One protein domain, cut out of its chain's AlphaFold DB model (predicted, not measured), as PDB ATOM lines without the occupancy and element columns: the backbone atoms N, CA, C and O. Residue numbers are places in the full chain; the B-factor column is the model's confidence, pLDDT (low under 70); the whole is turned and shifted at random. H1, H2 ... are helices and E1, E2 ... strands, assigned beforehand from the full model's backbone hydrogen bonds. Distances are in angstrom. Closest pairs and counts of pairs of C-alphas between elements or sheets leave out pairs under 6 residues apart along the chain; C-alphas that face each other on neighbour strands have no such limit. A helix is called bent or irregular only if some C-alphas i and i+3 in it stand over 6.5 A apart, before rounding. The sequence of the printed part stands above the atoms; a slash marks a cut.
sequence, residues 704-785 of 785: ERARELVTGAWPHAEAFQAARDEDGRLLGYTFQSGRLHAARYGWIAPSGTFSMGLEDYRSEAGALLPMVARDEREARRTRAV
ATOM      1  N   GLU A 704     185.483 176.169 358.695       94.44
ATOM      2  CA  GLU A 704     185.214 175.281 357.556       94.44
ATOM      3  C   GLU A 704     184.776 176.059 356.317       94.44
ATOM      4  O   GLU A 704     185.276 175.789 355.224       94.44
ATOM      5  N   ARG A 705     183.907 177.065 356.480       93.00
ATOM      6  CA  ARG A 705     183.458 177.889 355.354       93.00
ATOM      7  C   ARG A 705     184.592 178.738 354.786       93.00
ATOM      8  O   ARG A 705     184.736 178.836 353.568       93.00
ATOM      9  N   ALA A 706     185.422 179.316 355.653       96.19
ATOM     10  CA  ALA A 706     186.618 180.042 355.236       96.19
ATOM     11  C   ALA A 706     187.568 179.134 354.431       96.19
ATOM     12  O   ALA A 706     188.078 179.536 353.384       96.19
ATOM     13  N   ARG A 707     187.757 177.888 354.879       97.25
ATOM     14  CA  ARG A 707     188.582 176.887 354.193       97.25
ATOM     15  C   ARG A 707     188.022 176.517 352.823       97.25
ATOM     16  O   ARG A 707     188.776 176.496 351.852       97.25
ATOM     17  N   GLU A 708     186.724 176.264 352.724       94.94
ATOM     18  CA  GLU A 708     186.053 175.941 351.459       94.94
ATOM     19  C   GLU A 708     186.244 177.052 350.411       94.94
ATOM     20  O   GLU A 708     186.621 176.777 349.275       94.94
ATOM     21  N   LEU A 709     186.073 178.316 350.811       95.06
ATOM     22  CA  LEU A 709     186.209 179.462 349.907       95.06
ATOM     23  C   LEU A 709     187.653 179.677 349.434       95.06
ATOM     24  O   LEU A 709     187.887 179.959 348.259       95.06
ATOM     25  N   VAL A 710     188.627 179.529 350.334       97.06
ATOM     26  CA  VAL A 710     190.041 179.778 350.019       97.06
ATOM     27  C   VAL A 710     190.658 178.635 349.210       97.06
ATOM     28  O   VAL A 710     191.484 178.888 348.332       97.06
ATOM     29  N   THR A 711     190.265 177.383 349.463       94.88
ATOM     30  CA  THR A 711     190.883 176.206 348.820       94.88
ATOM     31  C   THR A 711     190.693 176.155 347.303       94.88
ATOM     32  O   THR A 711     191.511 175.543 346.620       94.88
ATOM     33  N   GLY A 712     189.701 176.864 346.751       89.81
ATOM     34  CA  GLY A 712     189.546 177.022 345.303       89.81
ATOM     35  C   GLY A 712     190.689 177.802 344.635       89.81
ATOM     36  O   GLY A 712     191.084 177.472 343.518       89.81
ATOM     37  N   ALA A 713     191.248 178.809 345.315       91.81
ATOM     38  CA  ALA A 713     192.378 179.603 344.816       91.81
ATOM     39  C   ALA A 713     193.730 179.110 345.360       91.81
ATOM     40  O   ALA A 713     194.743 179.170 344.665       91.81
ATOM     41  N   TRP A 714     193.735 178.588 346.588       95.75
ATOM     42  CA  TRP A 714     194.916 178.099 347.290       95.75
ATOM     43  C   TRP A 714     194.681 176.664 347.785       95.75
ATOM     44  O   TRP A 714     194.341 176.466 348.953       95.75
ATOM     45  N   PRO A 715     194.898 175.637 346.939       94.44
ATOM     46  CA  PRO A 715     194.556 174.242 347.255       94.44
ATOM     47  C   PRO A 715     195.246 173.660 348.497       94.44
ATOM     48  O   PRO A 715     194.827 172.634 349.026       94.44
ATOM     49  N   HIS A 716     196.324 174.297 348.958       95.06
ATOM     50  CA  HIS A 716     197.098 173.898 350.134       95.06
ATOM     51  C   HIS A 716     196.936 174.871 351.309       95.06
ATOM     52  O   HIS A 716     197.815 174.936 352.165       95.06
ATOM     53  N   ALA A 717     195.850 175.649 351.333       96.94
ATOM     54  CA  ALA A 717     195.531 176.510 352.459       96.94
ATOM     55  C   ALA A 717     195.193 175.673 353.704       96.94
ATOM     56  O   ALA A 717     194.240 174.892 353.717       96.94
ATOM     57  N   GLU A 718     195.969 175.859 354.763       97.00
ATOM     58  CA  GLU A 718     195.846 175.176 356.045       97.00
ATOM     59  C   GLU A 718     196.075 176.148 357.214       97.00
ATOM     60  O   GLU A 718     196.300 177.344 357.021       97.00
ATOM     61  N   ALA A 719     195.991 175.641 358.448       96.88
ATOM     62  CA  ALA A 719     196.236 176.405 359.674       96.88
ATOM     63  C   ALA A 719     195.450 177.732 359.734       96.88
ATOM     64  O   ALA A 719     196.033 178.812 359.881       96.88
ATOM     65  N   PHE A 720     194.127 177.668 359.593       98.00
ATOM     66  CA  PHE A 720     193.281 178.852 359.689       98.00
ATOM     67  C   PHE A 720     193.262 179.369 361.134       98.00
ATOM     68  O   PHE A 720     193.163 178.595 362.080       98.00
ATOM     69  N   GLN A 721     193.387 180.682 361.317       98.19
ATOM     70  CA  GLN A 721     193.345 181.316 362.633       98.19
ATOM     71  C   GLN A 721     192.481 182.568 362.576       98.19
ATOM     72  O   GLN A 721     192.761 183.481 361.798       98.19
ATOM     73  N   ALA A 722     191.449 182.602 363.417       97.44
ATOM     74  CA  ALA A 722     190.552 183.742 363.528       97.44
ATOM     75  C   ALA A 722     191.309 184.984 364.024       97.44
ATOM     76  O   ALA A 722     192.028 184.925 365.023       97.44
ATOM     77  N   ALA A 723     191.108 186.110 363.345       96.38
ATOM     78  CA  ALA A 723     191.460 187.429 363.843       96.38
ATOM     79  C   ALA A 723     190.186 188.107 364.347       96.38
ATOM     80  O   ALA A 723     189.170 188.134 363.647       96.38
ATOM     81  N   ARG A 724     190.237 188.640 365.564       95.56
ATOM     82  CA  ARG A 724     189.129 189.356 366.201       95.56
ATOM     83  C   ARG A 724     189.581 190.765 366.571       95.56
ATOM     84  O   ARG A 724     190.774 190.976 366.783       95.56
ATOM     85  N   ASP A 725     188.651 191.711 366.596       92.38
ATOM     86  CA  ASP A 725     188.918 193.052 367.121       92.38
ATOM     87  C   ASP A 725     188.894 193.077 368.658       92.38
ATOM     88  O   ASP A 725     188.732 192.045 369.316       92.38
ATOM     89  N   GLU A 726     189.100 194.266 369.230       91.88
ATOM     90  CA  GLU A 726     189.113 194.494 370.680       91.88
ATOM     91  C   GLU A 726     187.775 194.135 371.349       91.88
ATOM     92  O   GLU A 726     187.765 193.709 372.504       91.88
ATOM     93  N   ASP A 727     186.667 194.212 370.606       86.94
ATOM     94  CA  ASP A 727     185.321 193.856 371.068       86.94
ATOM     95  C   ASP A 727     185.025 192.348 370.918       86.94
ATOM     96  O   ASP A 727     183.915 191.882 371.187       86.94
ATOM     97  N   GLY A 728     186.012 191.560 370.476       91.19
ATOM     98  CA  GLY A 728     185.886 190.122 370.258       91.19
ATOM     99  C   GLY A 728     185.143 189.748 368.974       91.19
ATOM    100  O   GLY A 728     184.863 188.565 368.761       91.19
ATOM    101  N   ARG A 729     184.841 190.701 368.090       88.44
ATOM    102  CA  ARG A 729     184.137 190.449 366.830       88.44
ATOM    103  C   ARG A 729     185.091 189.883 365.786       88.44
ATOM    104  O   ARG A 729     186.203 190.376 365.610       88.44
ATOM    105  N   LEU A 730     184.643 188.864 365.052       93.94
ATOM    106  CA  LEU A 730     185.420 188.271 363.964       93.94
ATOM    107  C   LEU A 730     185.697 189.286 362.837       93.94
ATOM    108  O   LEU A 730     184.778 189.764 362.169       93.94
ATOM    109  N   LEU A 731     186.981 189.564 362.598       95.69
ATOM    110  CA  LEU A 731     187.479 190.344 361.461       95.69
ATOM    111  C   LEU A 731     187.768 189.472 360.235       95.69
ATOM    112  O   LEU A 731     187.793 189.990 359.124       95.69
ATOM    113  N   GLY A 732     187.997 188.170 360.430       97.12
ATOM    114  CA  GLY A 732     188.301 187.199 359.379       97.12
ATOM    115  C   GLY A 732     189.198 186.066 359.878       97.12
ATOM    116  O   GLY A 732     189.396 185.905 361.080       97.12
ATOM    117  N   TYR A 733     189.770 185.297 358.952       98.44
ATOM    118  CA  TYR A 733     190.773 184.270 359.238       98.44
ATOM    119  C   TYR A 733     192.058 184.552 358.470       98.44
ATOM    120  O   TYR A 733     192.024 184.939 357.307       98.44
ATOM    121  N   THR A 734     193.197 184.292 359.101       98.50
ATOM    122  CA  THR A 734     194.474 184.116 358.398       98.50
ATOM    123  C   THR A 734     194.675 182.643 358.084       98.50
ATOM    124  O   THR A 734     194.284 181.798 358.885       98.50
ATOM    125  N   PHE A 735     195.300 182.315 356.959       98.31
ATOM    126  CA  PHE A 735     195.634 180.941 356.580       98.31
ATOM    127  C   PHE A 735     197.083 180.854 356.107       98.31
ATOM    128  O   PHE A 735     197.674 181.849 355.694       98.31
ATOM    129  N   GLN A 736     197.660 179.662 356.180       98.12
ATOM    130  CA  GLN A 736     198.988 179.347 355.669       98.12
ATOM    131  C   GLN A 736     198.854 178.569 354.360       98.12
ATOM    132  O   GLN A 736     198.032 177.669 354.266       98.12
ATOM    133  N   SER A 737     199.686 178.869 353.370       97.19
ATOM    134  CA  SER A 737     199.833 178.085 352.146       97.19
ATOM    135  C   SER A 737     201.306 177.725 351.956       97.19
ATOM    136  O   SER A 737     202.189 178.578 352.066       97.19
ATOM    137  N   GLY A 738     201.582 176.446 351.700       92.44
ATOM    138  CA  GLY A 738     202.944 175.911 351.637       92.44
ATOM    139  C   GLY A 738     203.500 175.470 352.999       92.44
ATOM    140  O   GLY A 738     202.920 175.716 354.056       92.44
ATOM    141  N   ARG A 739     204.646 174.776 352.975       88.62
ATOM    142  CA  ARG A 739     205.251 174.130 354.154       88.62
ATOM    143  C   ARG A 739     206.628 174.704 354.489       88.62
ATOM    144  O   ARG A 739     207.389 175.078 353.597       88.62
ATOM    145  N   LEU A 740     206.979 174.667 355.780       85.38
ATOM    146  CA  LEU A 740     208.305 175.015 356.315       85.38
ATOM    147  C   LEU A 740     208.772 176.410 355.854       85.38
ATOM    148  O   LEU A 740     208.039 177.383 355.985       85.38
ATOM    149  N   HIS A 741     209.982 176.515 355.305       79.94
ATOM    150  CA  HIS A 741     210.600 177.772 354.876       79.94
ATOM    151  C   HIS A 741     209.949 178.406 353.635       79.94
ATOM    152  O   HIS A 741     210.316 179.516 353.268       79.94
ATOM    153  N   ALA A 742     209.006 177.713 352.991       88.75
ATOM    154  CA  ALA A 742     208.217 178.231 351.874       88.75
ATOM    155  C   ALA A 742     206.772 178.575 352.283       88.75
ATOM    156  O   ALA A 742     205.948 178.849 351.413       88.75
ATOM    157  N   ALA A 743     206.448 178.523 353.580       93.19
ATOM    158  CA  ALA A 743     205.142 178.932 354.074       93.19
ATOM    159  C   ALA A 743     204.913 180.425 353.800       93.19
ATOM    160  O   ALA A 743     205.759 181.269 354.105       93.19
ATOM    161  N   ARG A 744     203.753 180.728 353.226       97.75
ATOM    162  CA  ARG A 744     203.243 182.082 353.011       97.75
ATOM    163  C   ARG A 744     201.857 182.199 353.624       97.75
ATOM    164  O   ARG A 744     201.163 181.191 353.759       97.75
ATOM    165  N   TYR A 745     201.447 183.403 353.997       98.25
ATOM    166  CA  TYR A 745     200.225 183.617 354.764       98.25
ATOM    167  C   TYR A 745     199.255 184.537 354.032       98.25
ATOM    168  O   TYR A 745     199.627 185.620 353.599       98.25
ATOM    169  N   GLY A 746     198.007 184.107 353.902       98.00
ATOM    170  CA  GLY A 746     196.923 184.916 353.354       98.00
ATOM    171  C   GLY A 746     195.862 185.216 354.404       98.00
ATOM    172  O   GLY A 746     195.943 184.758 355.550       98.00
ATOM    173  N   TRP A 747     194.846 185.975 354.013       98.25
ATOM    174  CA  TRP A 747     193.692 186.279 354.857       98.25
ATOM    175  C   TRP A 747     192.377 186.168 354.080       98.25
ATOM    176  O   TRP A 747     192.364 186.301 352.860       98.25
ATOM    177  N   ILE A 748     191.274 185.919 354.790       97.88
ATOM    178  CA  ILE A 748     189.894 185.927 354.286       97.88
ATOM    179  C   ILE A 748     188.975 186.654 355.275       97.88
ATOM    180  O   ILE A 748     188.945 186.331 356.463       97.88
ATOM    181  N   ALA A 749     188.228 187.640 354.789       96.38
ATOM    182  CA  ALA A 749     187.250 188.415 355.547       96.38
ATOM    183  C   ALA A 749     185.872 187.715 355.587       96.38
ATOM    184  O   ALA A 749     185.586 186.884 354.723       96.38
ATOM    185  N   PRO A 750     184.972 188.055 356.536       92.25
ATOM    186  CA  PRO A 750     183.648 187.439 356.676       92.25
ATOM    187  C   PRO A 750     182.740 187.537 355.445       92.25
ATOM    188  O   PRO A 750     181.785 186.777 355.334       92.25
ATOM    189  N   SER A 751     183.005 188.471 354.526       87.88
ATOM    190  CA  SER A 751     182.293 188.562 353.243       87.88
ATOM    191  C   SER A 751     182.651 187.448 352.252       87.88
ATOM    192  O   SER A 751     181.989 187.316 351.226       87.88
ATOM    193  N   GLY A 752     183.717 186.687 352.520       92.56
ATOM    194  CA  GLY A 752     184.338 185.770 351.570       92.56
ATOM    195  C   GLY A 752     185.436 186.406 350.713       92.56
ATOM    196  O   GLY A 752     186.046 185.705 349.911       92.56
ATOM    197  N   THR A 753     185.728 187.701 350.874       94.19
ATOM    198  CA  THR A 753     186.863 188.359 350.202       94.19
ATOM    199  C   THR A 753     188.180 187.873 350.802       94.19
ATOM    200  O   THR A 753     188.343 187.914 352.018       94.19
ATOM    201  N   PHE A 754     189.138 187.435 349.981       96.94
ATOM    202  CA  PHE A 754     190.430 186.924 350.450       96.94
ATOM    203  C   PHE A 754     191.613 187.435 349.623       96.94
ATOM    204  O   PHE A 754     191.450 187.931 348.506       96.94
ATOM    205  N   SER A 755     192.819 187.323 350.178       96.06
ATOM    206  CA  SER A 755     194.039 187.821 349.549       96.06
ATOM    207  C   SER A 755     194.523 186.929 348.395       96.06
ATOM    208  O   SER A 755     194.699 185.715 348.530       96.06
ATOM    209  N   MET A 756     194.788 187.558 347.246       95.44
ATOM    210  CA  MET A 756     195.485 186.929 346.111       95.44
ATOM    211  C   MET A 756     197.013 187.047 346.223       95.44
ATOM    212  O   MET A 756     197.740 186.319 345.556       95.44
ATOM    213  N   GLY A 757     197.510 187.965 347.054       92.19
ATOM    214  CA  GLY A 757     198.896 187.977 347.518       92.19
ATOM    215  C   GLY A 757     199.020 187.192 348.824       92.19
ATOM    216  O   GLY A 757     198.076 187.168 349.620       92.19
ATOM    217  N   LEU A 758     200.167 186.544 349.034       97.06
ATOM    218  CA  LEU A 758     200.501 185.885 350.295       97.06
ATOM    219  C   LEU A 758     201.728 186.566 350.910       97.06
ATOM    220  O   LEU A 758     202.717 186.792 350.214       97.06
ATOM    221  N   GLU A 759     201.659 186.840 352.204       97.19
ATOM    222  CA  GLU A 759     202.689 187.517 352.986       97.19
ATOM    223  C   GLU A 759     203.725 186.536 353.544       97.19
ATOM    224  O   GLU A 759     203.484 185.326 353.654       97.19
ATOM    225  N   ASP A 760     204.888 187.059 353.929       96.69
ATOM    226  CA  ASP A 760     205.958 186.261 354.531       96.69
ATOM    227  C   ASP A 760     205.587 185.804 355.948       96.69
ATOM    228  O   ASP A 760     205.943 184.695 356.358       96.69
ATOM    229  N   TYR A 761     204.822 186.625 356.678       96.38
ATOM    230  CA  TYR A 761     204.449 186.361 358.065       96.38
ATOM    231  C   TYR A 761     202.938 186.445 358.300       96.38
ATOM    232  O   TYR A 761     202.243 187.328 357.800       96.38
ATOM    233  N   ARG A 762     202.417 185.567 359.169       97.56
ATOM    234  CA  ARG A 762     200.999 185.579 359.573       97.56
ATOM    235  C   ARG A 762     200.571 186.914 360.185       97.56
ATOM    236  O   ARG A 762     199.435 187.331 359.990       97.56
ATOM    237  N   SER A 763     201.463 187.573 360.924       96.38
ATOM    238  CA  SER A 763     201.198 188.881 361.532       96.38
ATOM    239  C   SER A 763     200.925 189.967 360.494       96.38
ATOM    240  O   SER A 763     200.083 190.821 360.738       96.38
ATOM    241  N   GLU A 764     201.588 189.917 359.336       97.31
ATOM    242  CA  GLU A 764     201.373 190.866 358.237       97.31
ATOM    243  C   GLU A 764     200.009 190.625 357.586       97.31
ATOM    244  O   GLU A 764     199.209 191.551 357.477       97.31
ATOM    245  N   ALA A 765     199.683 189.363 357.283       97.06
ATOM    246  CA  ALA A 765     198.358 188.998 356.781       97.06
ATOM    247  C   ALA A 765     197.239 189.385 357.771       97.06
ATOM    248  O   ALA A 765     196.194 189.897 357.372       97.06
ATOM    249  N   GLY A 766     197.464 189.183 359.074       97.25
ATOM    250  CA  GLY A 766     196.528 189.567 360.130       97.25
ATOM    251  C   GLY A 766     196.352 191.081 360.273       97.25
ATOM    252  O   GLY A 766     195.240 191.534 360.534       97.25
ATOM    253  N   ALA A 767     197.409 191.869 360.052       96.38
ATOM    254  CA  ALA A 767     197.363 193.332 360.129       96.38
ATOM    255  C   ALA A 767     196.499 193.974 359.028       96.38
ATOM    256  O   ALA A 767     196.036 195.102 359.198       96.38
ATOM    257  N   LEU A 768     196.236 193.257 357.929       97.12
ATOM    258  CA  LEU A 768     195.377 193.726 356.838       97.12
ATOM    259  C   LEU A 768     193.877 193.546 357.134       97.12
ATOM    260  O   LEU A 768     193.062 194.326 356.643       97.12
ATOM    261  N   LEU A 769     193.493 192.574 357.969       96.75
ATOM    262  CA  LEU A 769     192.083 192.276 358.264       96.75
ATOM    263  C   LEU A 769     191.301 193.457 358.881       96.75
ATOM    264  O   LEU A 769     190.168 193.683 358.452       96.75
ATOM    265  N   PRO A 770     191.850 194.266 359.814       95.50
ATOM    266  CA  PRO A 770     191.175 195.473 360.294       95.50
ATOM    267  C   PRO A 770     190.870 196.493 359.189       95.50
ATOM    268  O   PRO A 770     189.790 197.089 359.191       95.50
ATOM    269  N   MET A 771     191.801 196.681 358.242       93.12
ATOM    270  CA  MET A 771     191.627 197.602 357.114       93.12
ATOM    271  C   MET A 771     190.528 197.101 356.182       93.12
ATOM    272  O   MET A 771     189.574 197.825 355.925       93.12
ATOM    273  N   VAL A 772     190.588 195.829 355.786       94.19
ATOM    274  CA  VAL A 772     189.572 195.205 354.925       94.19
ATOM    275  C   VAL A 772     188.194 195.253 355.582       94.19
ATOM    276  O   VAL A 772     187.215 195.630 354.946       94.19
ATOM    277  N   ALA A 773     188.102 194.945 356.877       86.94
ATOM    278  CA  ALA A 773     186.841 195.015 357.607       86.94
ATOM    279  C   ALA A 773     186.289 196.448 357.685       86.94
ATOM    280  O   ALA A 773     185.072 196.645 357.717       86.94
ATOM    281  N   ARG A 774     187.147 197.474 357.756       89.88
ATOM    282  CA  ARG A 774     186.722 198.879 357.670       89.88
ATOM    283  C   ARG A 774     186.217 199.206 356.266       89.88
ATOM    284  O   ARG A 774     185.098 199.696 356.157       89.88
ATOM    285  N   ASP A 775     186.986 198.878 355.238       86.25
ATOM    286  CA  ASP A 775     186.665 199.203 353.848       86.25
ATOM    287  C   ASP A 775     185.387 198.471 353.392       86.25
ATOM    288  O   ASP A 775     184.535 199.046 352.721       86.25
ATOM    289  N   GLU A 776     185.159 197.236 353.850       84.19
ATOM    290  CA  GLU A 776     183.892 196.531 353.639       84.19
ATOM    291  C   GLU A 776     182.715 197.198 354.348       84.19
ATOM    292  O   GLU A 776     181.614 197.249 353.799       84.19
ATOM    293  N   ARG A 777     182.907 197.682 355.582       78.81
ATOM    294  CA  ARG A 777     181.859 198.415 356.306       78.81
ATOM    295  C   ARG A 777     181.512 199.710 355.582       78.81
ATOM    296  O   ARG A 777     180.335 200.048 355.501       78.81
ATOM    297  N   GLU A 778     182.509 200.399 355.044       73.00
ATOM    298  CA  GLU A 778     182.327 201.613 354.256       73.00
ATOM    299  C   GLU A 778     181.620 201.315 352.929       73.00
ATOM    300  O   GLU A 778     180.570 201.889 352.665       73.00
ATOM    301  N   ALA A 779     182.073 200.311 352.174       67.38
ATOM    302  CA  ALA A 779     181.416 199.866 350.946       67.38
ATOM    303  C   ALA A 779     179.958 199.425 351.178       67.38
ATOM    304  O   ALA A 779     179.095 199.676 350.337       67.38
ATOM    305  N   ARG A 780     179.657 198.786 352.318       63.19
ATOM    306  CA  ARG A 780     178.281 198.425 352.704       63.19
ATOM    307  C   ARG A 780     177.440 199.649 353.040       63.19
ATOM    308  O   ARG A 780     176.290 199.696 352.622       63.19
ATOM    309  N   ARG A 781     178.000 200.642 353.742       61.12
ATOM    310  CA  ARG A 781     177.310 201.917 353.994       61.12
ATOM    311  C   ARG A 781     176.976 202.621 352.684       61.12
ATOM    312  O   ARG A 781     175.839 203.026 352.514       61.12
ATOM    313  N   THR A 782     177.913 202.668 351.741       56.34
ATOM    314  CA  THR A 782     177.697 203.284 350.425       56.34
ATOM    315  C   THR A 782     176.691 202.522 349.559       56.34
ATOM    316  O   THR A 782     176.059 203.135 348.717       56.34
ATOM    317  N   ARG A 783     176.523 201.203 349.744       51.03
ATOM    318  CA  ARG A 783     175.495 200.403 349.040       51.03
ATOM    319  C   ARG A 783     174.105 200.473 349.674       51.03
ATOM    320  O   ARG A 783     173.134 200.132 349.009       51.03
ATOM    321  N   ALA A 784     174.028 200.789 350.964       39.41
ATOM    322  CA  ALA A 784     172.767 200.909 351.693       39.41
ATOM    323  C   ALA A 784     172.107 202.291 351.511       39.41
ATOM    324  O   ALA A 784     170.922 202.436 351.809       39.41
ATOM    325  N   VAL A 785     172.878 203.275 351.039       36.88
ATOM    326  CA  VAL A 785     172.430 204.600 350.576       36.88
ATOM    327  C   VAL A 785     172.106 204.502 349.089       36.88
ATOM    328  O   VAL A 785     171.010 204.962 348.695       36.88
TER     329      VAL A 785
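This is residues 704 to 785 of the 785 residues of an uncharacterized protein of Streptomyces sp. 111WW2 (UniProt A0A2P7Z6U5). A strongly twisted sheet of three strands, E1, E2 and E3, has the long helix H2 running slantwise over one face and the short helix H1 on the other; the far end of H2, residues 777 to 784, sticks out with Val 785. The 82 printed residues hold two named helices and three named strands, in the order H1 E1 E2 E3 H2, of mixed class. The sheet is antiparallel, in the order E1 E2 E3. The whole is compact, with a radius of gyration of the C-alphas of 12.9 A, yet elongated, spanning 46 by 26 by 21 A.

E1, residues 717 to 724, E2, residues 730 to 737, and E3, residues 744 to 748, form a meander, each strand the antiparallel neighbour of the one before. In the hairpin of E1 and E2, N 721 and O 734 are within hydrogen-bond range at 2.8 A; in that of E2 and E3, N 735 and O 746 are at 2.9 A. H2, residues 762 to 784, is on the sheet at a height over the sheet of 4.6 A; its closest C-alphas to E2 are those of Leu 731 and Leu 769, 5.9 A. H1, residues 704 to 711, is on the opposite face, its height 8.9 A, making three layers. H1 and H2 are apart. Every O i to N i+4 pair is within hydrogen-bond range in H1, and 16 of 19 in H2.

H1 begins at C-alpha 704 (185.214, 175.281, 357.556). E1 is 19.9 A long, E2 21.2 A and E3 14.0 A. H2, 33.1 A long, ends at C-alpha 784 (172.767, 200.909, 351.693); it is only just irregular, C-alphas 767 and 770 being 6.55 A apart.

The C-alphas of Leu 740 and Val 785 are the farthest apart, 46.9 A. The printed part has no cut. The link from E3 to H2 is long, 13 residues. Residues 779 to 785 are under pLDDT 70.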